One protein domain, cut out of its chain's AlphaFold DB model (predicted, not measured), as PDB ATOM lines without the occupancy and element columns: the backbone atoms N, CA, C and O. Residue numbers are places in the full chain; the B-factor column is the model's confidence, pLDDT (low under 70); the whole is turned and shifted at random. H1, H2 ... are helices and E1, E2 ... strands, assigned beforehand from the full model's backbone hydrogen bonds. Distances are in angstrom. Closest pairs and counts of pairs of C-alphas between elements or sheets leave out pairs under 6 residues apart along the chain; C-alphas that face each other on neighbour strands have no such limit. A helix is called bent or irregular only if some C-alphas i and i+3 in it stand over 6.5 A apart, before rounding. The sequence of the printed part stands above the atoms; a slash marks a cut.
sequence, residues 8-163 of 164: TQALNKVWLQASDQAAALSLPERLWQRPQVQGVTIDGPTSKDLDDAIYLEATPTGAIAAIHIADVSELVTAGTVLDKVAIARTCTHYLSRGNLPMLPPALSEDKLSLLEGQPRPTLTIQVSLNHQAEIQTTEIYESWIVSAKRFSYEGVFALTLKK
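AT A GLANCE: This is residues 8 to 163 of the 164 residues of the protein "RNB-like protein" of Synechococcus sp. (strain ATCC 29403 / PCC 7335) (UniProt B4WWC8). An elongated model: two long strand hairpins, E2 with E3 and E6 with E7, make a twisted, mostly bare sheet at one end of the longest axis, and two helices packed on each other, H1 and H3, make the other end. H4 sits between the two parts, while a short parallel pair, E1 and E8, lies by the beginning of E2 and leads into H5, whose residues 157 to 163 stick out, as do residues 94 to 99 in the small hairpin of E4 and E5. The printed part has 156 residues with five named helices and eight named strands, in the order H1 H2 E1 E2 E3 H3 E4 E5 H4 E6 E7 E8 H5, and its class is mixed, helices and strands. The large sheet has the order E2 E3 E6 E7, all antiparallel. The whole is only just compact, close to loose, with a radius of gyration of the C-alphas of 17.8 A and spans of 59 by 37 by 27 A.

HOW THE PARTS SIT: Begin with H1, residues 8 to 24, which touches H3, residues 81 to 89, at a steep tilt of 49 degrees, opposite ways; the closest C-alphas are those of Ala 18 and Leu 82, 5.1 A apart. With residues 19 to 23 alone H1 touches H4, residues 105 to 111, at a shallow tilt of 19 degrees, the same way; the C-alphas of Ala 23 and Ala 106 are closest, at 5.5 A. H3 and H4 are apart. Next look at H2, residues 29 to 33, which touches no helix and only grazes the large sheet with residues 31 to 33. Residues 36 to 37 then pair, parallel, with residues 144 to 145 of E7, residues 135 to 146. E1, residues 41 to 43, is the parallel neighbour of E8, residues 150 to 152, with N 151 and O 41 at 2.9 A. The closest C-alphas of E1 and E2, residues 52 to 59, are those of Thr 41 and Ala 53, 4.4 A apart. E2 forms a hairpin with E3, residues 62 to 70, where N 55 and O 66 are 2.9 A apart. E3 is the antiparallel neighbour of E6, residues 119 to 130, with N 65 and O 127 at 2.9 A. E6 and E7 form a hairpin, with N 124 and O 141 at 2.8 A; E6 bends by 68 degrees at residue 122 and E7 by 84 degrees at residue 142. E4, residues 93 to 95, and E5, residues 98 to 100, form a hairpin with N 95 and O 98 at 2.8 A. H4 only grazes the large sheet, with residues 108 to 111. H5, residues 153 to 163, touches no helix and is not on the large sheet; its closest C-alpha to E1 is that of Tyr 153, 6.0 A from that of Asp 43. Each O i to N i+4 pair is within hydrogen-bond range in H1 and H3, against 2 of 3 in H4, 5 of 7 in H5 and 0 of 1 in H2, where 2 of 2 O i to N i+3 pairs are within range.

IN THESE COORDINATES: Find C-alpha 8 at (-34.662, -3.269, 53.662); from there H1 runs 24.7 A to C-alpha 24. E2 begins at C-alpha 52, (-37.260, 2.324, 21.655), and is 22.9 A long; E3 measures 26.6 A, E6 30.9 A and E7 26.1 A. H4 is only just irregular, with C-alphas 108 and 111 at 6.7 A. H5 runs 16.5 A to C-alpha 163 at (-24.935, 15.886, 3.637).

THE WHOLE: The two C-alphas farthest apart are those of Gln 9 and Pro 60, at 60.3 A. The printed part has no cut, and no link is long. The mean pLDDT of the printed part is 94.3; look for values under 70 at residues 8 to 11 and 162 to 163.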
ATOM      1  N   THR A   8     -35.775  -3.142  54.612       60.66
ATOM      2  CA  THR A   8     -34.662  -3.269  53.662       60.66
ATOM      3  C   THR A   8     -34.241  -4.720  53.382       60.66
ATOM      4  O   THR A   8     -33.891  -5.050  52.254       60.66
ATOM      5  N   GLN A   9     -34.289  -5.621  54.372       61.94
ATOM      6  CA  GLN A   9     -33.925  -7.035  54.177       61.94
ATOM      7  C   GLN A   9     -34.982  -7.798  53.373       61.94
ATOM      8  O   GLN A   9     -34.633  -8.649  52.555       61.94
ATOM      9  N   ALA A  10     -36.263  -7.481  53.580       64.50
ATOM     10  CA  ALA A  10     -37.354  -8.084  52.822       64.50
ATOM     11  C   ALA A  10     -37.292  -7.674  51.341       64.50
ATOM     12  O   ALA A  10     -37.360  -8.540  50.472       64.50
ATOM     13  N   LEU A  11     -37.060  -6.387  51.055       67.50
ATOM     14  CA  LEU A  11     -36.897  -5.881  49.686       67.50
ATOM     15  C   LEU A  11     -35.700  -6.517  48.965       67.50
ATOM     16  O   LEU A  11     -35.831  -6.919  47.811       67.50
ATOM     17  N   ASN A  12     -34.567  -6.695  49.652       81.44
ATOM     18  CA  ASN A  12     -33.397  -7.360  49.067       81.44
ATOM     19  C   ASN A  12     -33.675  -8.824  48.706       81.44
ATOM     20  O   ASN A  12     -33.240  -9.291  47.657       81.44
ATOM     21  N   LYS A  13     -34.427  -9.552  49.540       86.06
ATOM     22  CA  LYS A  13     -34.787 -10.947  49.250       86.06
ATOM     23  C   LYS A  13     -35.696 -11.053  48.024       86.06
ATOM     24  O   LYS A  13     -35.465 -11.907  47.175       86.06
ATOM     25  N   VAL A  14     -36.705 -10.188  47.928       89.94
ATOM     26  CA  VAL A  14     -37.642 -10.177  46.794       89.94
ATOM     27  C   VAL A  14     -36.927  -9.760  45.500       89.94
ATOM     28  O   VAL A  14     -37.172 -10.350  44.454       89.94
ATOM     29  N   TRP A  15     -35.987  -8.812  45.569       92.69
ATOM     30  CA  TRP A  15     -35.158  -8.426  44.423       92.69
ATOM     31  C   TRP A  15     -34.280  -9.571  43.903       92.69
ATOM     32  O   TRP A  15     -34.180  -9.765  42.693       92.69
ATOM     33  N   LEU A  16     -33.661 -10.348  44.798       93.56
ATOM     34  CA  LEU A  16     -32.869 -11.518  44.404       93.56
ATOM     35  C   LEU A  16     -33.742 -12.554  43.688       93.56
ATOM     36  O   LEU A  16     -33.393 -12.993  42.600       93.56
ATOM     37  N   GLN A  17     -34.927 -12.847  44.229       93.75
ATOM     38  CA  GLN A  17     -35.888 -13.746  43.583       93.75
ATOM     39  C   GLN A  17     -36.322 -13.247  42.198       93.75
ATOM     40  O   GLN A  17     -36.376 -14.029  41.252       93.75
ATOM     41  N   ALA A  18     -36.606 -11.949  42.063       94.88
ATOM     42  CA  ALA A  18     -36.912 -11.336  40.773       94.88
ATOM     43  C   ALA A  18     -35.729 -11.436  39.796       94.88
ATOM     44  O   ALA A  18     -35.936 -11.695  38.617       94.88
ATOM     45  N   SER A  19     -34.497 -11.263  40.280       95.62
ATOM     46  CA  SER A  19     -33.285 -11.360  39.459       95.62
ATOM     47  C   SER A  19     -33.054 -12.780  38.944       95.62
ATOM     48  O   SER A  19     -32.767 -12.956  37.761       95.62
ATOM     49  N   ASP A  20     -33.257 -13.790  39.792       95.12
ATOM     50  CA  ASP A  20     -33.172 -15.198  39.396       95.12
ATOM     51  C   ASP A  20     -34.263 -15.550  38.373       95.12
ATOM     52  O   ASP A  20     -33.985 -16.185  37.354       95.12
ATOM     53  N   GLN A  21     -35.498 -15.075  38.594       94.50
ATOM     54  CA  GLN A  21     -36.598 -15.250  37.643       94.50
ATOM     55  C   GLN A  21     -36.271 -14.594  36.293       94.50
ATOM     56  O   GLN A  21     -36.411 -15.235  35.257       94.50
ATOM     57  N   ALA A  22     -35.803 -13.344  36.296       95.75
ATOM     58  CA  ALA A  22     -35.397 -12.611  35.097       95.75
ATOM     59  C   ALA A  22     -34.316 -13.342  34.289       95.75
ATOM     60  O   ALA A  22     -34.392 -13.404  33.063       95.75
ATOM     61  N   ALA A  23     -33.314 -13.903  34.969       94.38
ATOM     62  CA  ALA A  23     -32.237 -14.647  34.326       94.38
ATOM     63  C   ALA A  23     -32.730 -15.942  33.657       94.38
ATOM     64  O   ALA A  23     -32.200 -16.317  32.613       94.38
ATOM     65  N   ALA A  24     -33.744 -16.592  34.232       95.31
ATOM     66  CA  ALA A  24     -34.303 -17.846  33.731       95.31
ATOM     67  C   ALA A  24     -35.333 -17.680  32.597       95.31
ATOM     68  O   ALA A  24     -35.685 -18.669  31.956       95.31
ATOM     69  N   LEU A  25     -35.841 -16.466  32.352       95.62
ATOM     70  CA  LEU A  25     -36.814 -16.215  31.286       95.62
ATOM     71  C   LEU A  25     -36.184 -16.347  29.895       95.62
ATOM     72  O   LEU A  25     -35.049 -15.932  29.660       95.62
ATOM     73  N   SER A  26     -36.963 -16.861  28.949       95.19
ATOM     74  CA  SER A  26     -36.628 -16.924  27.527       95.19
ATOM     75  C   SER A  26     -37.745 -16.303  26.697       95.19
ATOM     76  O   SER A  26     -38.890 -16.229  27.145       95.19
ATOM     77  N   LEU A  27     -37.423 -15.885  25.472       95.25
ATOM     78  CA  LEU A  27     -38.446 -15.442  24.528       95.25
ATOM     79  C   LEU A  27     -39.382 -16.619  24.199       95.25
ATOM     80  O   LEU A  27     -38.890 -17.720  23.937       95.25
ATOM     81  N   PRO A  28     -40.709 -16.430  24.246       94.81
ATOM     82  CA  PRO A  28     -41.651 -17.509  23.978       94.81
ATOM     83  C   PRO A  28     -41.860 -17.715  22.473       94.81
ATOM     84  O   PRO A  28     -41.887 -16.762  21.702       94.81
ATOM     85  N   GLU A  29     -42.114 -18.958  22.055       96.06
ATOM     86  CA  GLU A  29     -42.301 -19.333  20.637       96.06
ATOM     87  C   GLU A  29     -43.431 -18.572  19.923       96.06
ATOM     88  O   GLU A  29     -43.379 -18.349  18.715       96.06
ATOM     89  N   ARG A  30     -44.456 -18.132  20.667       94.94
ATOM     90  CA  ARG A  30     -45.562 -17.330  20.114       94.94
ATOM     91  C   ARG A  30     -45.096 -15.996  19.524       94.94
ATOM     92  O   ARG A  30     -45.786 -15.452  18.668       94.94
ATOM     93  N   LEU A  31     -43.935 -15.491  19.951       96.19
ATOM     94  CA  LEU A  31     -43.349 -14.252  19.450       96.19
ATOM     95  C   LEU A  31     -43.198 -14.275  17.926       96.19
ATOM     96  O   LEU A  31     -43.496 -13.290  17.258       96.19
ATOM     97  N   TRP A  32     -42.818 -15.426  17.369       97.00
ATOM     98  CA  TRP A  32     -42.554 -15.593  15.938       97.00
ATOM     99  C   TRP A  32     -43.815 -15.607  15.070       97.00
ATOM    100  O   TRP A  32     -43.718 -15.590  13.847       97.00
ATOM    101  N   GLN A  33     -44.999 -15.629  15.687       97.25
ATOM    102  CA  GLN A  33     -46.280 -15.493  14.990       97.25
ATOM    103  C   GLN A  33     -46.648 -14.019  14.753       97.25
ATOM    104  O   GLN A  33     -47.535 -13.730  13.951       97.25
ATOM    105  N   ARG A  34     -45.979 -13.090  15.447       97.75
ATOM    106  CA  ARG A  34     -46.152 -11.645  15.273       97.75
ATOM    107  C   ARG A  34     -45.373 -11.156  14.041       97.75
ATOM    108  O   ARG A  34     -44.372 -11.775  13.666       97.75
ATOM    109  N   PRO A  35     -45.784 -10.042  13.411       98.31
ATOM    110  CA  PRO A  35     -45.033  -9.447  12.311       98.31
ATOM    111  C   PRO A  35     -43.620  -9.037  12.745       98.31
ATOM    112  O   PRO A  35     -43.430  -8.451  13.816       98.31
ATOM    113  N   GLN A  36     -42.641  -9.314  11.881       98.50
ATOM    114  CA  GLN A  36     -41.299  -8.758  12.011       98.50
ATOM    115  C   GLN A  36     -41.287  -7.324  11.479       98.50
ATOM    116  O   GLN A  36     -41.751  -7.076  10.366       98.50
ATOM    117  N   VAL A  37     -40.706  -6.402  12.238       98.56
ATOM    118  CA  VAL A  37     -40.545  -4.996  11.844       98.56
ATOM    119  C   VAL A  37     -39.073  -4.638  11.647       98.56
ATOM    120  O   VAL A  37     -38.173  -5.295  12.177       98.56
ATOM    121  N   GLN A  38     -38.825  -3.601  10.850       98.38
ATOM    122  CA  GLN A  38     -37.496  -3.030  10.629       98.38
ATOM    123  C   GLN A  38     -37.316  -1.804  11.517       98.38
ATOM    124  O   GLN A  38     -38.282  -1.104  11.769       98.38
ATOM    125  N   GLY A  39     -36.090  -1.510  11.944       98.25
ATOM    126  CA  GLY A  39     -35.805  -0.290  12.693       98.25
ATOM    127  C   GLY A  39     -34.375  -0.223  13.216       98.25
ATOM    128  O   GLY A  39     -33.593  -1.170  13.083       98.25
ATOM    129  N   VAL A  40     -34.042   0.925  13.796       98.44
ATOM    130  CA  VAL A  40     -32.743   1.232  14.415       98.44
ATOM    131  C   VAL A  40     -32.959   1.908  15.766       98.44
ATOM    132  O   VAL A  40     -33.985   2.556  15.959       98.44
ATOM    133  N   THR A  41     -31.999   1.803  16.680       98.56
ATOM    134  CA  THR A  41     -32.034   2.536  17.960       98.56
ATOM    135  C   THR A  41     -31.062   3.714  17.934       98.56
ATOM    136  O   THR A  41     -30.046   3.676  17.225       98.56
ATOM    137  N   ILE A  42     -31.358   4.776  18.687       97.88
ATOM    138  CA  ILE A  42     -30.509   5.969  18.799       97.88
ATOM    139  C   ILE A  42     -30.483   6.420  20.260       97.88
ATOM    140  O   ILE A  42     -31.434   7.022  20.747       97.88
ATOM    141  N   ASP A  43     -29.355   6.194  20.928       97.31
ATOM    142  CA  ASP A  43     -29.243   6.371  22.377       97.31
ATOM    143  C   ASP A  43     -27.906   6.998  22.787       97.31
ATOM    144  O   ASP A  43     -27.014   7.247  21.974       97.31
ATOM    145  N   GLY A  44     -27.712   7.204  24.091       94.56
ATOM    146  CA  GLY A  44     -26.388   7.488  24.630       94.56
ATOM    147  C   GLY A  44     -25.400   6.339  24.353       94.56
ATOM    148  O   GLY A  44     -25.775   5.158  24.356       94.56
ATOM    149  N   PRO A  45     -24.097   6.632  24.171       90.44
ATOM    150  CA  PRO A  45     -23.089   5.605  23.892       90.44
ATOM    151  C   PRO A  45     -22.935   4.588  25.036       90.44
ATOM    152  O   PRO A  45     -22.500   3.462  24.808       90.44
ATOM    153  N   THR A  46     -23.312   4.963  26.262       90.25
ATOM    154  CA  THR A  46     -23.258   4.098  27.449       90.25
ATOM    155  C   THR A  46     -24.587   3.432  27.795       90.25
ATOM    156  O   THR A  46     -24.602   2.612  28.711       90.25
ATOM    157  N   SER A  47     -25.685   3.767  27.106       92.38
ATOM    158  CA  SER A  47     -27.002   3.173  27.370       92.38
ATOM    159  C   SER A  47     -26.983   1.665  27.117       92.38
ATOM    160  O   SER A  47     -26.214   1.165  26.287       92.38
ATOM    161  N   LYS A  48     -27.801   0.918  27.848       91.31
ATOM    162  CA  LYS A  48     -27.901  -0.543  27.692       91.31
ATOM    163  C   LYS A  48     -29.341  -1.026  27.683       91.31
ATOM    164  O   LYS A  48     -29.618  -2.067  27.116       91.31
ATOM    165  N   ASP A  49     -30.220  -0.256  28.292       94.19
ATOM    166  CA  ASP A  49     -31.670  -0.326  28.304       94.19
ATOM    167  C   ASP A  49     -32.251   0.483  27.140       94.19
ATOM    168  O   ASP A  49     -32.832   1.544  27.315       94.19
ATOM    169  N   LEU A  50     -32.010  -0.003  25.919       97.69
ATOM    170  CA  LEU A  50     -32.562   0.606  24.701       97.69
ATOM    171  C   LEU A  50     -34.051   0.241  24.598       97.69
ATOM    172  O   LEU A  50     -34.366  -0.891  24.216       97.69
ATOM    173  N   ASP A  51     -34.925   1.166  24.991       97.94
ATOM    174  CA  ASP A  51     -36.371   0.943  25.129       97.94
ATOM    175  C   ASP A  51     -37.139   1.146  23.816       97.94
ATOM    176  O   ASP A  51     -38.210   0.561  23.634       97.94
ATOM    177  N   ASP A  52     -36.602   1.951  22.900       98.44
ATOM    178  CA  ASP A  52     -37.260   2.324  21.655       98.44
ATOM    179  C   ASP A  52     -36.367   2.183  20.415       98.44
ATOM    180  O   ASP A  52     -35.144   2.337  20.442       98.44
ATOM    181  N   ALA A  53     -37.007   1.846  19.299       98.69
ATOM    182  CA  ALA A  53     -36.422   1.849  17.968       98.69
ATOM    183  C   ALA A  53     -37.344   2.592  17.003       98.69
ATOM    184  O   ALA A  53     -38.565   2.604  17.168       98.69
ATOM    185  N   ILE A  54     -36.761   3.173  15.960       98.44
ATOM    186  CA  ILE A  54     -37.490   3.948  14.959       98.44
ATOM    187  C   ILE A  54     -37.266   3.412  13.549       98.44
ATOM    188  O   ILE A  54     -36.195   2.899  13.209       98.44
ATOM    189  N   TYR A  55     -38.280   3.598  12.713       98.44
ATOM    190  CA  TYR A  55     -38.244   3.359  11.277       98.44
ATOM    191  C   TYR A  55     -38.955   4.494  10.548       98.44
ATOM    192  O   TYR A  55     -39.972   5.005  11.014       98.44
ATOM    193  N   LEU A  56     -38.407   4.900   9.405       97.12
ATOM    194  CA  LEU A  56     -38.989   5.932   8.560       97.12
ATOM    195  C   LEU A  56     -38.802   5.552   7.095       97.12
ATOM    196  O   LEU A  56     -37.681   5.312   6.648       97.12
ATOM    197  N   GLU A  57     -39.897   5.562   6.347       96.94
ATOM    198  CA  GLU A  57     -39.924   5.249   4.925       96.94
ATOM    199  C   GLU A  57     -40.740   6.296   4.172       96.94
ATOM    200  O   GLU A  57     -41.881   6.589   4.527       96.94
ATOM    201  N   ALA A  58     -40.164   6.871   3.118       97.31
ATOM    202  CA  ALA A  58     -40.900   7.759   2.228       97.31
ATOM    203  C   ALA A  58     -41.847   6.946   1.337       97.31
ATOM    204  O   ALA A  58     -41.472   5.906   0.799       97.31
ATOM    205  N   THR A  59     -43.054   7.456   1.123       96.25
ATOM    206  CA  THR A  59     -44.054   6.857   0.233       96.25
ATOM    207  C   THR A  59     -44.467   7.866  -0.843       96.25
ATOM    208  O   THR A  59     -44.211   9.064  -0.700       96.25
ATOM    209  N   PRO A  60     -45.146   7.446  -1.928       96.50
ATOM    210  CA  PRO A  60     -45.637   8.386  -2.942       96.50
ATOM    211  C   PRO A  60     -46.563   9.487  -2.389       96.50
ATOM    212  O   PRO A  60     -46.673  10.565  -2.975       96.50
ATOM    213  N   THR A  61     -47.233   9.233  -1.263       93.44
ATOM    214  CA  THR A  61     -48.222  10.136  -0.651       93.44
ATOM    215  C   THR A  61     -47.725  10.831   0.621       93.44
ATOM    216  O   THR A  61     -48.476  11.612   1.204       93.44
ATOM    217  N   GLY A  62     -46.485  10.575   1.048       97.00
ATOM    218  CA  GLY A  62     -45.883  11.170   2.240       97.00
ATOM    219  C   GLY A  62     -44.838  10.244   2.857       97.00
ATOM    220  O   GLY A  62     -43.804   9.987   2.243       97.00
ATOM    221  N   ALA A  63     -45.089   9.737   4.064       98.25
ATOM    222  CA  ALA A  63     -44.177   8.823   4.749       98.25
ATOM    223  C   ALA A  63     -44.905   7.843   5.681       98.25
ATOM    224  O   ALA A  63     -46.027   8.092   6.116       98.25
ATOM    225  N   ILE A  64     -44.237   6.742   6.012       98.25
ATOM    226  CA  ILE A  64     -44.574   5.855   7.125       98.25
ATOM    227  C   ILE A  64     -43.492   6.037   8.183       98.25
ATOM    228  O   ILE A  64     -42.311   5.840   7.900       98.25
ATOM    229  N   ALA A  65     -43.894   6.407   9.394       98.31
ATOM    230  CA  ALA A  65     -43.041   6.429  10.573       98.31
ATOM    231  C   ALA A  65     -43.497   5.324  11.526       98.31
ATOM    232  O   ALA A  65     -44.691   5.196  11.789       98.31
ATOM    233  N   ALA A  66     -42.572   4.537  12.061       98.56
ATOM    234  CA  ALA A  66     -42.880   3.550  13.082       98.56
ATOM    235  C   ALA A  66     -41.975   3.726  14.300       98.56
ATOM    236  O   ALA A  66     -40.785   4.020  14.177       98.56
ATOM    237  N   ILE A  67     -42.579   3.566  15.473       98.69
ATOM    238  CA  ILE A  67     -41.933   3.598  16.779       98.69
ATOM    239  C   ILE A  67     -42.168   2.227  17.399       98.69
ATOM    240  O   ILE A  67     -43.311   1.802  17.566       98.69
ATOM    241  N   HIS A  68     -41.093   1.526  17.719       98.75
ATOM    242  CA  HIS A  68     -41.128   0.189  18.290       98.75
ATOM    243  C   HIS A  68     -40.663   0.285  19.732       98.75
ATOM    244  O   HIS A  68     -39.498   0.577  19.974       98.75
ATOM    245  N   ILE A  69     -41.566   0.054  20.677       98.69
ATOM    246  CA  ILE A  69     -41.260   0.079  22.108       98.69
ATOM    247  C   ILE A  69     -41.027  -1.352  22.580       98.69
ATOM    248  O   ILE A  69     -41.784  -2.240  22.192       98.69
ATOM    249  N   ALA A  70     -40.016  -1.590  23.413       98.44
ATOM    250  CA  ALA A  70     -39.784  -2.889  24.037       98.44
ATOM    251  C   ALA A  70     -41.057  -3.399  24.736       98.44
ATOM    252  O   ALA A  70     -41.633  -2.736  25.603       98.44
ATOM    253  N   ASP A  71     -41.508  -4.599  24.372       98.00
ATOM    254  CA  ASP A  71     -42.711  -5.201  24.949       98.00
ATOM    255  C   ASP A  71     -42.374  -5.891  26.278       98.00
ATOM    256  O   ASP A  71     -42.155  -7.101  26.363       98.00
ATOM    257  N   VAL A  72     -42.318  -5.085  27.342       97.25
ATOM    258  CA  VAL A  72     -42.078  -5.548  28.719       97.25
ATOM    259  C   VAL A  72     -43.120  -6.585  29.154       97.25
ATOM    260  O   VAL A  72     -42.794  -7.521  29.891       97.25
ATOM    261  N   SER A  73     -44.365  -6.437  28.688       95.25
ATOM    262  CA  SER A  73     -45.489  -7.293  29.077       95.25
ATOM    263  C   SER A  73     -45.340  -8.734  28.584       95.25
ATOM    264  O   SER A  73     -45.879  -9.651  29.205       95.25
ATOM    265  N   GLU A  74     -44.523  -8.954  27.546       96.44
ATOM    266  CA  GLU A  74     -44.214 -10.289  27.036       96.44
ATOM    267  C   GLU A  74     -43.465 -11.152  28.057       96.44
ATOM    268  O   GLU A  74     -43.683 -12.362  28.130       96.44
ATOM    269  N   LEU A  75     -42.592 -10.535  28.862       96.06
ATOM    270  CA  LEU A  75     -41.741 -11.233  29.832       96.06
ATOM    271  C   LEU A  75     -42.143 -10.972  31.291       96.06
ATOM    272  O   LEU A  75     -41.780 -11.748  32.178       96.06
ATOM    273  N   VAL A  76     -42.903  -9.909  31.558       96.81
ATOM    274  CA  VAL A  76     -43.366  -9.547  32.902       96.81
ATOM    275  C   VAL A  76     -44.881  -9.709  32.983       96.81
ATOM    276  O   VAL A  76     -45.651  -8.801  32.691       96.81
ATOM    277  N   THR A  77     -45.322 -10.888  33.421       95.44
ATOM    278  CA  THR A  77     -46.748 -11.163  33.637       95.44
ATOM    279  C   THR A  77     -47.248 -10.520  34.934       95.44
ATOM    280  O   THR A  77     -46.602 -10.631  35.982       95.44
ATOM    281  N   ALA A  78     -48.433  -9.908  34.885       96.12
ATOM    282  CA  ALA A  78     -49.094  -9.318  36.047       96.12
ATOM    283  C   ALA A  78     -49.236 -10.317  37.215       96.12
ATOM    284  O   ALA A  78     -49.519 -11.501  37.023       96.12
ATOM    285  N   GLY A  79     -49.031  -9.843  38.444       94.69
ATOM    286  CA  GLY A  79     -49.109 -10.638  39.673       94.69
ATOM    287  C   GLY A  79     -47.862 -11.471  40.002       94.69
ATOM    288  O   GLY A  79     -47.773 -12.014  41.113       94.69
ATOM    289  N   THR A  80     -46.884 -11.558  39.093       94.94
ATOM    290  CA  THR A  80     -45.610 -12.261  39.332       94.94
ATOM    291  C   THR A  80     -44.697 -11.512  40.310       94.94
ATOM    292  O   THR A  80     -44.969 -10.382  40.718       94.94
ATOM    293  N   VAL A  81     -43.595 -12.148  40.730       95.00
ATOM    294  CA  VAL A  81     -42.588 -11.494  41.585       95.00
ATOM    295  C   VAL A  81     -41.939 -10.315  40.854       95.00
ATOM    296  O   VAL A  81     -41.769  -9.259  41.459       95.00
ATOM    297  N   LEU A  82     -41.646 -10.469  39.559       96.06
ATOM    298  CA  LEU A  82     -41.139  -9.392  38.704       96.06
ATOM    299  C   LEU A  82     -42.079  -8.184  38.671       96.06
ATOM    300  O   LEU A  82     -41.629  -7.069  38.918       96.06
ATOM    301  N   ASP A  83     -43.374  -8.411  38.445       96.38
ATOM    302  CA  ASP A  83     -44.390  -7.352  38.432       96.38
ATOM    303  C   ASP A  83     -44.467  -6.617  39.781       96.38
ATOM    304  O   ASP A  83     -44.371  -5.394  39.850       96.38
ATOM    305  N   LYS A  84     -44.511  -7.361  40.894       94.88
ATOM    306  CA  LYS A  84     -44.516  -6.768  42.244       94.88
ATOM    307  C   LYS A  84     -43.275  -5.921  42.517       94.88
ATOM    308  O   LYS A  84     -43.384  -4.876  43.158       94.88
ATOM    309  N   VAL A  85     -42.103  -6.362  42.056       94.69
ATOM    310  CA  VAL A  85     -40.857  -5.592  42.167       94.69
ATOM    311  C   VAL A  85     -40.910  -4.338  41.303       94.69
ATOM    312  O   VAL A  85     -40.551  -3.270  41.796       94.69
ATOM    313  N   ALA A  86     -41.378  -4.449  40.060       95.44
ATOM    314  CA  ALA A  86     -41.528  -3.313  39.160       95.44
ATOM    315  C   ALA A  86     -42.465  -2.254  39.763       95.44
ATOM    316  O   ALA A  86     -42.071  -1.097  39.884       95.44
ATOM    317  N   ILE A  87     -43.639  -2.660  40.263       95.44
ATOM    318  CA  ILE A  87     -44.602  -1.775  40.940       95.44
ATOM    319  C   ILE A  87     -43.966  -1.103  42.162       95.44
ATOM    320  O   ILE A  87     -44.041   0.118  42.307       95.44
ATOM    321  N   ALA A  88     -43.305  -1.881  43.027       93.31
ATOM    322  CA  ALA A  88     -42.689  -1.364  44.248       93.31
ATOM    323  C   ALA A  88     -41.549  -0.366  43.980       93.31
ATOM    324  O   ALA A  88     -41.263   0.473  44.832       93.31
ATOM    325  N   ARG A  89     -40.875  -0.475  42.828       93.69
ATOM    326  CA  ARG A  89     -39.770   0.410  42.429       93.69
ATOM    327  C   ARG A  89     -40.228   1.577  41.561       93.69
ATOM    328  O   ARG A  89     -39.568   2.611  41.585       93.69
ATOM    329  N   THR A  90     -41.349   1.421  40.854       94.44
ATOM    330  CA  THR A  90     -42.043   2.400  39.997       94.44
ATOM    331  C   THR A  90     -41.257   2.856  38.766       94.44
ATOM    332  O   THR A  90     -41.810   2.890  37.674       94.44
ATOM    333  N   CYS A  91     -39.981   3.203  38.915       95.25
ATOM    334  CA  CYS A  91     -39.110   3.650  37.839       95.25
ATOM    335  C   CYS A  91     -37.640   3.309  38.121       95.25
ATOM    336  O   CYS A  91     -37.236   3.008  39.253       95.25
ATOM    337  N   THR A  92     -36.814   3.382  37.076       94.38
ATOM    338  CA  THR A  92     -35.359   3.386  37.238       94.38
ATOM    339  C   THR A  92     -34.935   4.735  37.811       94.38
ATOM    340  O   THR A  92     -35.218   5.779  37.230       94.38
ATOM    341  N   HIS A  93     -34.234   4.726  38.945       93.81
ATOM    342  CA  HIS A  93     -33.667   5.948  39.514       93.81
ATOM    343  C   HIS A  93     -32.237   6.126  39.006       93.81
ATOM    344  O   HIS A  93     -31.357   5.336  39.353       93.81
ATOM    345  N   TYR A  94     -31.993   7.168  38.215       89.69
ATOM    346  CA  TYR A  94     -30.664   7.507  37.707       89.69
ATOM    347  C   TYR A  94     -29.932   8.423  38.695       89.69
ATOM    348  O   TYR A  94     -30.403   9.509  39.028       89.69
ATOM    349  N   LEU A  95     -28.785   7.966  39.195       92.19
ATOM    350  CA  LEU A  95     -27.950   8.631  40.196       92.19
ATOM    351  C   LEU A  95     -26.587   8.998  39.589       92.19
ATOM    352  O   LEU A  95     -26.161   8.450  38.576       92.19
ATOM    353  N   SER A  96     -25.830   9.868  40.259       89.31
ATOM    354  CA  SER A  96     -24.508  10.303  39.772       89.31
ATOM    355  C   SER A  96     -23.465   9.181  39.653       89.31
ATOM    356  O   SER A  96     -22.477   9.342  38.941       89.31
ATOM    357  N   ARG A  97     -23.652   8.055  40.357       87.62
ATOM    358  CA  ARG A  97     -22.727   6.903  40.372       87.62
ATOM    359  C   ARG A  97     -23.303   5.630  39.738       87.62
ATOM    360  O   ARG A  97     -22.692   4.576  39.872       87.62
ATOM    361  N   GLY A  98     -24.463   5.707  39.091       86.88
ATOM    362  CA  GLY A  98     -25.137   4.551  38.498       86.88
ATOM    363  C   GLY A  98     -26.651   4.662  38.605       86.88
ATOM    364  O   GLY A  98     -27.179   5.734  38.871       86.88
ATOM    365  N   ASN A  99     -27.359   3.557  38.429       90.25
ATOM    366  CA  ASN A  99     -28.814   3.518  38.488       90.25
ATOM    367  C   ASN A  99     -29.318   2.480  39.503       90.25
ATOM    368  O   ASN A  99     -28.638   1.517  39.856       90.25
ATOM    369  N   LEU A 100     -30.536   2.699  39.993       92.38
ATOM    370  CA  LEU A 100     -31.333   1.685  40.675       92.38
ATOM    371  C   LEU A 100     -32.419   1.250  39.682       92.38
ATOM    372  O   LEU A 100     -33.437   1.935  39.584       92.38
ATOM    373  N   PRO A 101     -32.216   0.152  38.932       94.31
ATOM    374  CA  PRO A 101     -33.068  -0.190  37.796       94.31
ATOM    375  C   PRO A 101     -34.440  -0.680  38.255       94.31
ATOM    376  O   PRO A 101     -34.533  -1.353  39.281       94.31
ATOM    377  N   MET A 102     -35.509  -0.340  37.533       96.06
ATOM    378  CA  MET A 102     -36.871  -0.799  37.840       96.06
ATOM    379  C   MET A 102     -36.985  -2.325  37.759       96.06
ATOM    380  O   MET A 102     -37.527  -2.963  38.662       96.06
ATOM    381  N   LEU A 103     -36.430  -2.893  36.691       96.62
ATOM    382  CA  LEU A 103     -36.377  -4.325  36.415       96.62
ATOM    383  C   LEU A 103     -34.947  -4.848  36.607       96.62
ATOM    384  O   LEU A 103     -33.996  -4.073  36.514       96.62
ATOM    385  N   PRO A 104     -34.755  -6.148  36.872       96.88
ATOM    386  CA  PRO A 104     -33.418  -6.729  36.887       96.88
ATOM    387  C   PRO A 104     -32.691  -6.524  35.540       96.88
ATOM    388  O   PRO A 104     -33.318  -6.722  34.495       96.88
ATOM    389  N   PRO A 105     -31.375  -6.225  35.528       96.00
ATOM    390  CA  PRO A 105     -30.609  -5.992  34.294       96.00
ATOM    391  C   PRO A 105     -30.677  -7.128  33.266       96.00
ATOM    392  O   PRO A 105     -30.665  -6.876  32.069       96.00
ATOM    393  N   ALA A 106     -30.834  -8.379  33.713       96.56
ATOM    394  CA  ALA A 106     -31.033  -9.533  32.828       96.56
ATOM    395  C   ALA A 106     -32.314  -9.455  31.967       96.56
ATOM    396  O   ALA A 106     -32.460 -10.240  31.030       96.56
ATOM    397  N   LEU A 107     -33.242  -8.550  32.295       96.31
ATOM    398  CA  LEU A 107     -34.373  -8.167  31.454       96.31
ATOM    399  C   LEU A 107     -34.111  -6.824  30.770       96.31
ATOM    400  O   LEU A 107     -34.082  -6.784  29.543       96.31
ATOM    401  N   SER A 108     -33.902  -5.750  31.541       96.19
ATOM    402  CA  SER A 108     -33.868  -4.383  30.997       96.19
ATOM    403  C   SER A 108     -32.671  -4.106  30.089       96.19
ATOM    404  O   SER A 108     -32.822  -3.399  29.109       96.19
ATOM    405  N   GLU A 109     -31.499  -4.677  30.376       96.50
ATOM    406  CA  GLU A 109     -30.259  -4.455  29.611       96.50
ATOM    407  C   GLU A 109     -29.939  -5.607  28.638       96.50
ATOM    408  O   GLU A 109     -28.914  -5.583  27.959       96.50
ATOM    409  N   ASP A 110     -30.789  -6.639  28.593       96.12
ATOM    410  CA  ASP A 110     -30.587  -7.843  27.779       96.12
ATOM    411  C   ASP A 110     -31.860  -8.216  27.007       96.12
ATOM    412  O   ASP A 110     -32.025  -7.799  25.860       96.12
ATOM    413  N   LYS A 111     -32.779  -8.978  27.613       96.50
ATOM    414  CA  LYS A 111     -33.903  -9.629  26.906       96.50
ATOM    415  C   LYS A 111     -34.960  -8.672  26.359       96.50
ATOM    416  O   LYS A 111     -35.677  -9.058  25.441       96.50
ATOM    417  N   LEU A 112     -35.085  -7.476  26.933       97.19
ATOM    418  CA  LEU A 112     -36.034  -6.447  26.499       97.19
ATOM    419  C   LEU A 112     -35.355  -5.325  25.720       97.19
ATOM    420  O   LEU A 112     -35.983  -4.763  24.830       97.19
ATOM    421  N   SER A 113     -34.079  -5.038  25.995       98.19
ATOM    422  CA  SER A 113     -33.366  -4.007  25.247       98.19
ATOM    423  C   SER A 113     -33.274  -4.370  23.767       98.19
ATOM    424  O   SER A 113     -32.872  -5.485  23.422       98.19
ATOM    425  N   LEU A 114     -33.585  -3.403  22.901       98.44
ATOM    426  CA  LEU A 114     -33.594  -3.515  21.439       98.44
ATOM    427  C   LEU A 114     -32.176  -3.538  20.828       98.44
ATOM    428  O   LEU A 114     -31.832  -2.760  19.938       98.44
ATOM    429  N   LEU A 115     -31.331  -4.443  21.329       97.81
ATOM    430  CA  LEU A 115     -29.928  -4.595  20.949       97.81
ATOM    431  C   LEU A 115     -29.760  -4.929  19.458       97.81
ATOM    432  O   LEU A 115     -30.504  -5.725  18.880       97.81
ATOM    433  N   GLU A 116     -28.719  -4.353  18.847       97.75
ATOM    434  CA  GLU A 116     -28.355  -4.590  17.444       97.75
ATOM    435  C   GLU A 116     -28.184  -6.088  17.156       97.75
ATOM    436  O   GLU A 116     -27.479  -6.800  17.876       97.75
ATOM    437  N   GLY A 117     -28.826  -6.561  16.086       98.06
ATOM    438  CA  GLY A 117     -28.708  -7.939  15.608       98.06
ATOM    439  C   GLY A 117     -29.402  -8.994  16.472       98.06
ATOM    440  O   GLY A 117     -29.277 -10.180  16.170       98.06
ATOM    441  N   GLN A 118     -30.139  -8.604  17.517       97.69
ATOM    442  CA  GLN A 118     -30.829  -9.549  18.393       97.69
ATOM    443  C   GLN A 118     -32.352  -9.415  18.272       97.69
ATOM    444  O   GLN A 118     -32.864  -8.295  18.286       97.69
ATOM    445  N   PRO A 119     -33.098 -10.532  18.169       97.94
ATOM    446  CA  PRO A 119     -34.549 -10.477  18.082       97.94
ATOM    447  C   PRO A 119     -35.161 -10.073  19.426       97.94
ATOM    448  O   PRO A 119     -34.766 -10.601  20.472       97.94
ATOM    449  N   ARG A 120     -36.115  -9.140  19.403       98.19
ATOM    450  CA  ARG A 120     -36.760  -8.588  20.603       98.19
ATOM    451  C   ARG A 120     -38.255  -8.354  20.404       98.19
ATOM    452  O   ARG A 120     -38.648  -7.943  19.312       98.19
ATOM    453  N   PRO A 121     -39.086  -8.607  21.429       98.38
ATOM    454  CA  PRO A 121     -40.514  -8.337  21.363       98.38
ATOM    455  C   PRO A 121     -40.767  -6.831  21.453       98.38
ATOM    456  O   PRO A 121     -40.135  -6.132  22.248       98.38
ATOM    457  N   THR A 122     -41.686  -6.332  20.632       98.75
ATOM    458  CA  THR A 122     -42.026  -4.909  20.592       98.75
ATOM    459  C   THR A 122     -43.525  -4.683  20.497       98.75
ATOM    460  O   THR A 122     -44.255  -5.469  19.898       98.75
ATOM    461  N   LEU A 123     -43.978  -3.565  21.052       98.56
ATOM    462  CA  LEU A 123     -45.248  -2.950  20.705       98.56
ATOM    463  C   LEU A 123     -44.958  -1.849  19.682       98.56
ATOM    464  O   LEU A 123     -44.241  -0.892  19.979       98.56
ATOM    465  N   THR A 124     -45.480  -2.001  18.470       98.81
ATOM    466  CA  THR A 124     -45.262  -1.051  17.378       98.81
ATOM    467  C   THR A 124     -46.398  -0.055  17.294       98.81
ATOM    468  O   THR A 124     -47.564  -0.440  17.283       98.81
ATOM    469  N   ILE A 125     -46.039   1.220  17.171       98.75
ATOM    470  CA  ILE A 125     -46.916   2.322  16.797       98.75
ATOM    471  C   ILE A 125     -46.506   2.745  15.387       98.75
ATOM    472  O   ILE A 125     -45.430   3.309  15.198       98.75
ATOM    473  N   GLN A 126     -47.346   2.460  14.399       98.62
ATOM    474  CA  GLN A 126     -47.130   2.838  13.005       98.62
ATOM    475  C   GLN A 126     -48.025   4.020  12.649       98.62
ATOM    476  O   GLN A 126     -49.228   3.996  12.899       98.62
ATOM    477  N   VAL A 127     -47.437   5.044  12.043       98.38
ATOM    478  CA  VAL A 127     -48.093   6.296  11.687       98.38
ATOM    479  C   VAL A 127     -47.878   6.563  10.203       98.38
ATOM    480  O   VAL A 127     -46.740   6.595   9.735       98.38
ATOM    481  N   SER A 128     -48.961   6.785   9.461       98.19
ATOM    482  CA  SER A 128     -48.863   7.327   8.105       98.19
ATOM    483  C   SER A 128     -48.968   8.849   8.145       98.19
ATOM    484  O   SER A 128     -49.812   9.420   8.839       98.19
ATOM    485  N   LEU A 129     -48.078   9.510   7.418       98.31
ATOM    486  CA  LEU A 129     -47.948  10.959   7.340       98.31
ATOM    487  C   LEU A 129     -48.166  11.394   5.892       98.31
ATOM    488  O   LEU A 129     -47.700  10.717   4.973       98.31
ATOM    489  N   ASN A 130     -48.829  12.529   5.675       97.81
ATOM    490  CA  ASN A 130     -48.845  13.170   4.356       97.81
ATOM    491  C   ASN A 130     -47.568  14.007   4.123       97.81
ATOM    492  O   ASN A 130     -46.683  14.084   4.976       97.81
ATOM    493  N   HIS A 131     -47.468  14.665   2.965       96.62
ATOM    494  CA  HIS A 131     -46.322  15.518   2.602       96.62
ATOM    495  C   HIS A 131     -46.113  16.728   3.527       96.62
ATOM    496  O   HIS A 131     -45.028  17.303   3.549       96.62
ATOM    497  N   GLN A 132     -47.129  17.114   4.298       96.75
ATOM    498  CA  GLN A 132     -47.081  18.183   5.295       96.75
ATOM    499  C   GLN A 132     -46.754  17.651   6.703       96.75
ATOM    500  O   GLN A 132     -46.806  18.409   7.668       96.75
ATOM    501  N   ALA A 133     -46.396  16.366   6.819       95.25
ATOM    502  CA  ALA A 133     -46.182  15.656   8.078       95.25
ATOM    503  C   ALA A 133     -47.425  15.612   8.990       95.25
ATOM    504  O   ALA A 133     -47.310  15.448  10.205       95.25
ATOM    505  N   GLU A 134     -48.621  15.722   8.412       97.62
ATOM    506  CA  GLU A 134     -49.872  15.551   9.146       97.62
ATOM    507  C   GLU A 134     -50.201  14.061   9.264       97.62
ATOM    508  O   GLU A 134     -50.200  13.328   8.267       97.62
ATOM    509  N   ILE A 135     -50.530  13.631  10.483       97.94
ATOM    510  CA  ILE A 135     -50.936  12.258  10.793       97.94
ATOM    511  C   ILE A 135     -52.234  11.923  10.057       97.94
ATOM    512  O   ILE A 135     -53.256  12.573  10.268       97.94
ATOM    513  N   GLN A 136     -52.187  10.894   9.215       98.06
ATOM    514  CA  GLN A 136     -53.345  10.372   8.489       98.06
ATOM    515  C   GLN A 136     -53.938   9.157   9.206       98.06
ATOM    516  O   GLN A 136     -55.146   9.094   9.426       98.06
ATOM    517  N   THR A 137     -53.094   8.200   9.600       98.00
ATOM    518  CA  THR A 137     -53.510   7.006  10.347       98.00
ATOM    519  C   THR A 137     -52.502   6.649  11.427       98.00
ATOM    520  O   THR A 137     -51.313   6.937  11.290       98.00
ATOM    521  N   THR A 138     -52.993   5.977  12.468       98.31
ATOM    522  CA  THR A 138     -52.184   5.399  13.541       98.31
ATOM    523  C   THR A 138     -52.669   3.982  13.812       98.31
ATOM    524  O   THR A 138     -53.859   3.769  14.038       98.31
ATOM    525  N   GLU A 139     -51.749   3.028  13.829       98.31
ATOM    526  CA  GLU A 139     -52.003   1.624  14.145       98.31
ATOM    527  C   GLU A 139     -51.073   1.185  15.274       98.31
ATOM    528  O   GLU A 139     -49.902   1.563  15.300       98.31
ATOM    529  N   ILE A 140     -51.594   0.388  16.209       98.50
ATOM    530  CA  ILE A 140     -50.815  -0.184  17.310       98.50
ATOM    531  C   ILE A 140     -50.966  -1.698  17.267       98.50
ATOM    532  O   ILE A 140     -52.091  -2.200  17.254       98.50
ATOM    533  N   TYR A 141     -49.853  -2.425  17.245       98.56
ATOM    534  CA  TYR A 141     -49.853  -3.885  17.195       98.56
ATOM    535  C   TYR A 141     -48.604  -4.484  17.841       98.56
ATOM    536  O   TYR A 141     -47.543  -3.861  17.892       98.56
ATOM    537  N   GLU A 142     -48.728  -5.713  18.339       98.44
ATOM    538  CA  GLU A 142     -47.584  -6.478  18.832       98.44
ATOM    539  C   GLU A 142     -46.737  -6.982  17.654       98.44
ATOM    540  O   GLU A 142     -47.258  -7.471  16.651       98.44
ATOM    541  N   SER A 143     -45.421  -6.911  17.794       98.69
ATOM    542  CA  SER A 143     -44.441  -7.263  16.768       98.69
ATOM    543  C   SER A 143     -43.165  -7.819  17.399       98.69
ATOM    544  O   SER A 143     -43.048  -7.959  18.619       98.69
ATOM    545  N   TRP A 144     -42.183  -8.129  16.560       98.75
ATOM    546  CA  TRP A 144     -40.806  -8.318  16.995       98.75
ATOM    547  C   TRP A 144     -39.836  -7.658  16.020       98.75
ATOM    548  O   TRP A 144     -40.117  -7.527  14.831       98.75
ATOM    549  N   ILE A 145     -38.684  -7.231  16.522       98.69
ATOM    550  CA  ILE A 145     -37.663  -6.512  15.758       98.69
ATOM    551  C   ILE A 145     -36.325  -7.237  15.844       98.69
ATOM    552  O   ILE A 145     -36.020  -7.862  16.855       98.69
ATOM    553  N   VAL A 146     -35.504  -7.101  14.806       98.56
ATOM    554  CA  VAL A 146     -34.046  -7.250  14.900       98.56
ATOM    555  C   VAL A 146     -33.473  -5.888  14.553       98.56
ATOM    556  O   VAL A 146     -33.526  -5.488  13.391       98.56
ATOM    557  N   SER A 147     -32.991  -5.151  15.558       97.88
ATOM    558  CA  SER A 147     -32.469  -3.800  15.332       97.88
ATOM    559  C   SER A 147     -31.303  -3.875  14.348       97.88
ATOM    560  O   SER A 147     -30.322  -4.585  14.588       97.88
ATOM    561  N   ALA A 148     -31.423  -3.175  13.220       97.88
ATOM    562  CA  ALA A 148     -30.434  -3.241  12.148       97.88
ATOM    563  C   ALA A 148     -29.124  -2.550  12.546       97.88
ATOM    564  O   ALA A 148     -28.047  -2.920  12.078       97.88
ATOM    565  N   LYS A 149     -29.225  -1.528  13.402       96.81
ATOM    566  CA  LYS A 149     -28.086  -0.767  13.899       96.81
ATOM    567  C   LYS A 149     -28.428  -0.069  15.209       96.81
ATOM    568  O   LYS A 149     -29.495   0.528  15.332       96.81
ATOM    569  N   ARG A 150     -27.471  -0.067  16.136       96.56
ATOM    570  CA  ARG A 150     -27.441   0.854  17.269       96.56
ATOM    571  C   ARG A 150     -26.606   2.078  16.906       96.56
ATOM    572  O   ARG A 150     -25.404   1.964  16.649       96.56
ATOM    573  N   PHE A 151     -27.220   3.253  16.934       96.50
ATOM    574  CA  PHE A 151     -26.528   4.528  16.789       96.50
ATOM    575  C   PHE A 151     -26.355   5.239  18.134       96.50
ATOM    576  O   PHE A 151     -27.077   4.967  19.093       96.50
ATOM    577  N   SER A 152     -25.404   6.178  18.183       96.69
ATOM    578  CA  SER A 152     -25.380   7.213  19.219       96.69
ATOM    579  C   SER A 152     -25.908   8.538  18.679       96.69
ATOM    580  O   SER A 152     -25.822   8.780  17.469       96.69
ATOM    581  N   TYR A 153     -26.400   9.418  19.554       95.19
ATOM    582  CA  TYR A 153     -26.821  10.767  19.158       95.19
ATOM    583  C   TYR A 153     -25.713  11.529  18.418       95.19
ATOM    584  O   TYR A 153     -25.960  12.118  17.365       95.19
ATOM    585  N   GLU A 154     -24.473  11.466  18.909       93.06
ATOM    586  CA  GLU A 154     -23.315  12.091  18.263       93.06
ATOM    587  C   GLU A 154     -23.020  11.455  16.903       93.06
ATOM    588  O   GLU A 154     -22.692  12.157  15.944       93.06
ATOM    589  N   GLY A 155     -23.168  10.130  16.802       91.81
ATOM    590  CA  GLY A 155     -23.008   9.393  15.554       91.81
ATOM    591  C   GLY A 155     -24.010   9.840  14.490       91.81
ATOM    592  O   GLY A 155     -23.613  10.109  13.356       91.81
ATOM    593  N   VAL A 156     -25.287   9.980  14.854       92.56
ATOM    594  CA  VAL A 156     -26.332  10.477  13.943       92.56
ATOM    595  C   VAL A 156     -26.085  11.934  13.566       92.56
ATOM    596  O   VAL A 156     -26.137  12.274  12.385       92.56
ATOM    597  N   PHE A 157     -25.741  12.788  14.532       91.75
ATOM    598  CA  PHE A 157     -25.420  14.191  14.269       91.75
ATOM    599  C   PHE A 157     -24.237  14.347  13.298       91.75
ATOM    600  O   PHE A 157     -24.273  15.156  12.375       91.75
ATOM    601  N   ALA A 158     -23.198  13.520  13.425       90.00
ATOM    602  CA  ALA A 158     -22.074  13.540  12.491       90.00
ATOM    603  C   ALA A 158     -22.463  13.112  11.059       90.00
ATOM    604  O   ALA A 158     -21.824  13.544  10.097       90.00
ATOM    605  N   LEU A 159     -23.491  12.269  10.894       88.19
ATOM    606  CA  LEU A 159     -23.993  11.859   9.578       88.19
ATOM    607  C   LEU A 159     -24.765  12.978   8.871       88.19
ATOM    608  O   LEU A 159     -24.695  13.066   7.644       88.19
ATOM    609  N   THR A 160     -25.472  13.837   9.610       80.62
ATOM    610  CA  THR A 160     -26.243  14.942   9.014       80.62
ATOM    611  C   THR A 160     -25.337  16.059   8.501       80.62
ATOM    612  O   THR A 160     -25.597  16.608   7.433       80.62
ATOM    613  N   LEU A 161     -24.214  16.326   9.176       74.25
ATOM    614  CA  LEU A 161     -23.234  17.339   8.760       74.25
ATOM    615  C   LEU A 161     -22.493  17.004   7.454       74.25
ATOM    616  O   LEU A 161     -21.950  17.898   6.815       74.25
ATOM    617  N   LYS A 162     -22.451  15.731   7.043       62.00
ATOM    618  CA  LYS A 162     -21.785  15.299   5.798       62.00
ATOM    619  C   LYS A 162     -22.660  15.438   4.549       62.00
ATOM    620  O   LYS A 162     -22.189  15.139   3.455       62.00
ATOM    621  N   LYS A 163     -23.934  15.808   4.712       52.44
ATOM    622  CA  LYS A 163     -24.935  15.886   3.637       52.44
ATOM    623  C   LYS A 163     -25.389  17.320   3.315       52.44
ATOM    624  O   LYS A 163     -26.387  17.471   2.615       52.44
TER     625      LYS A 163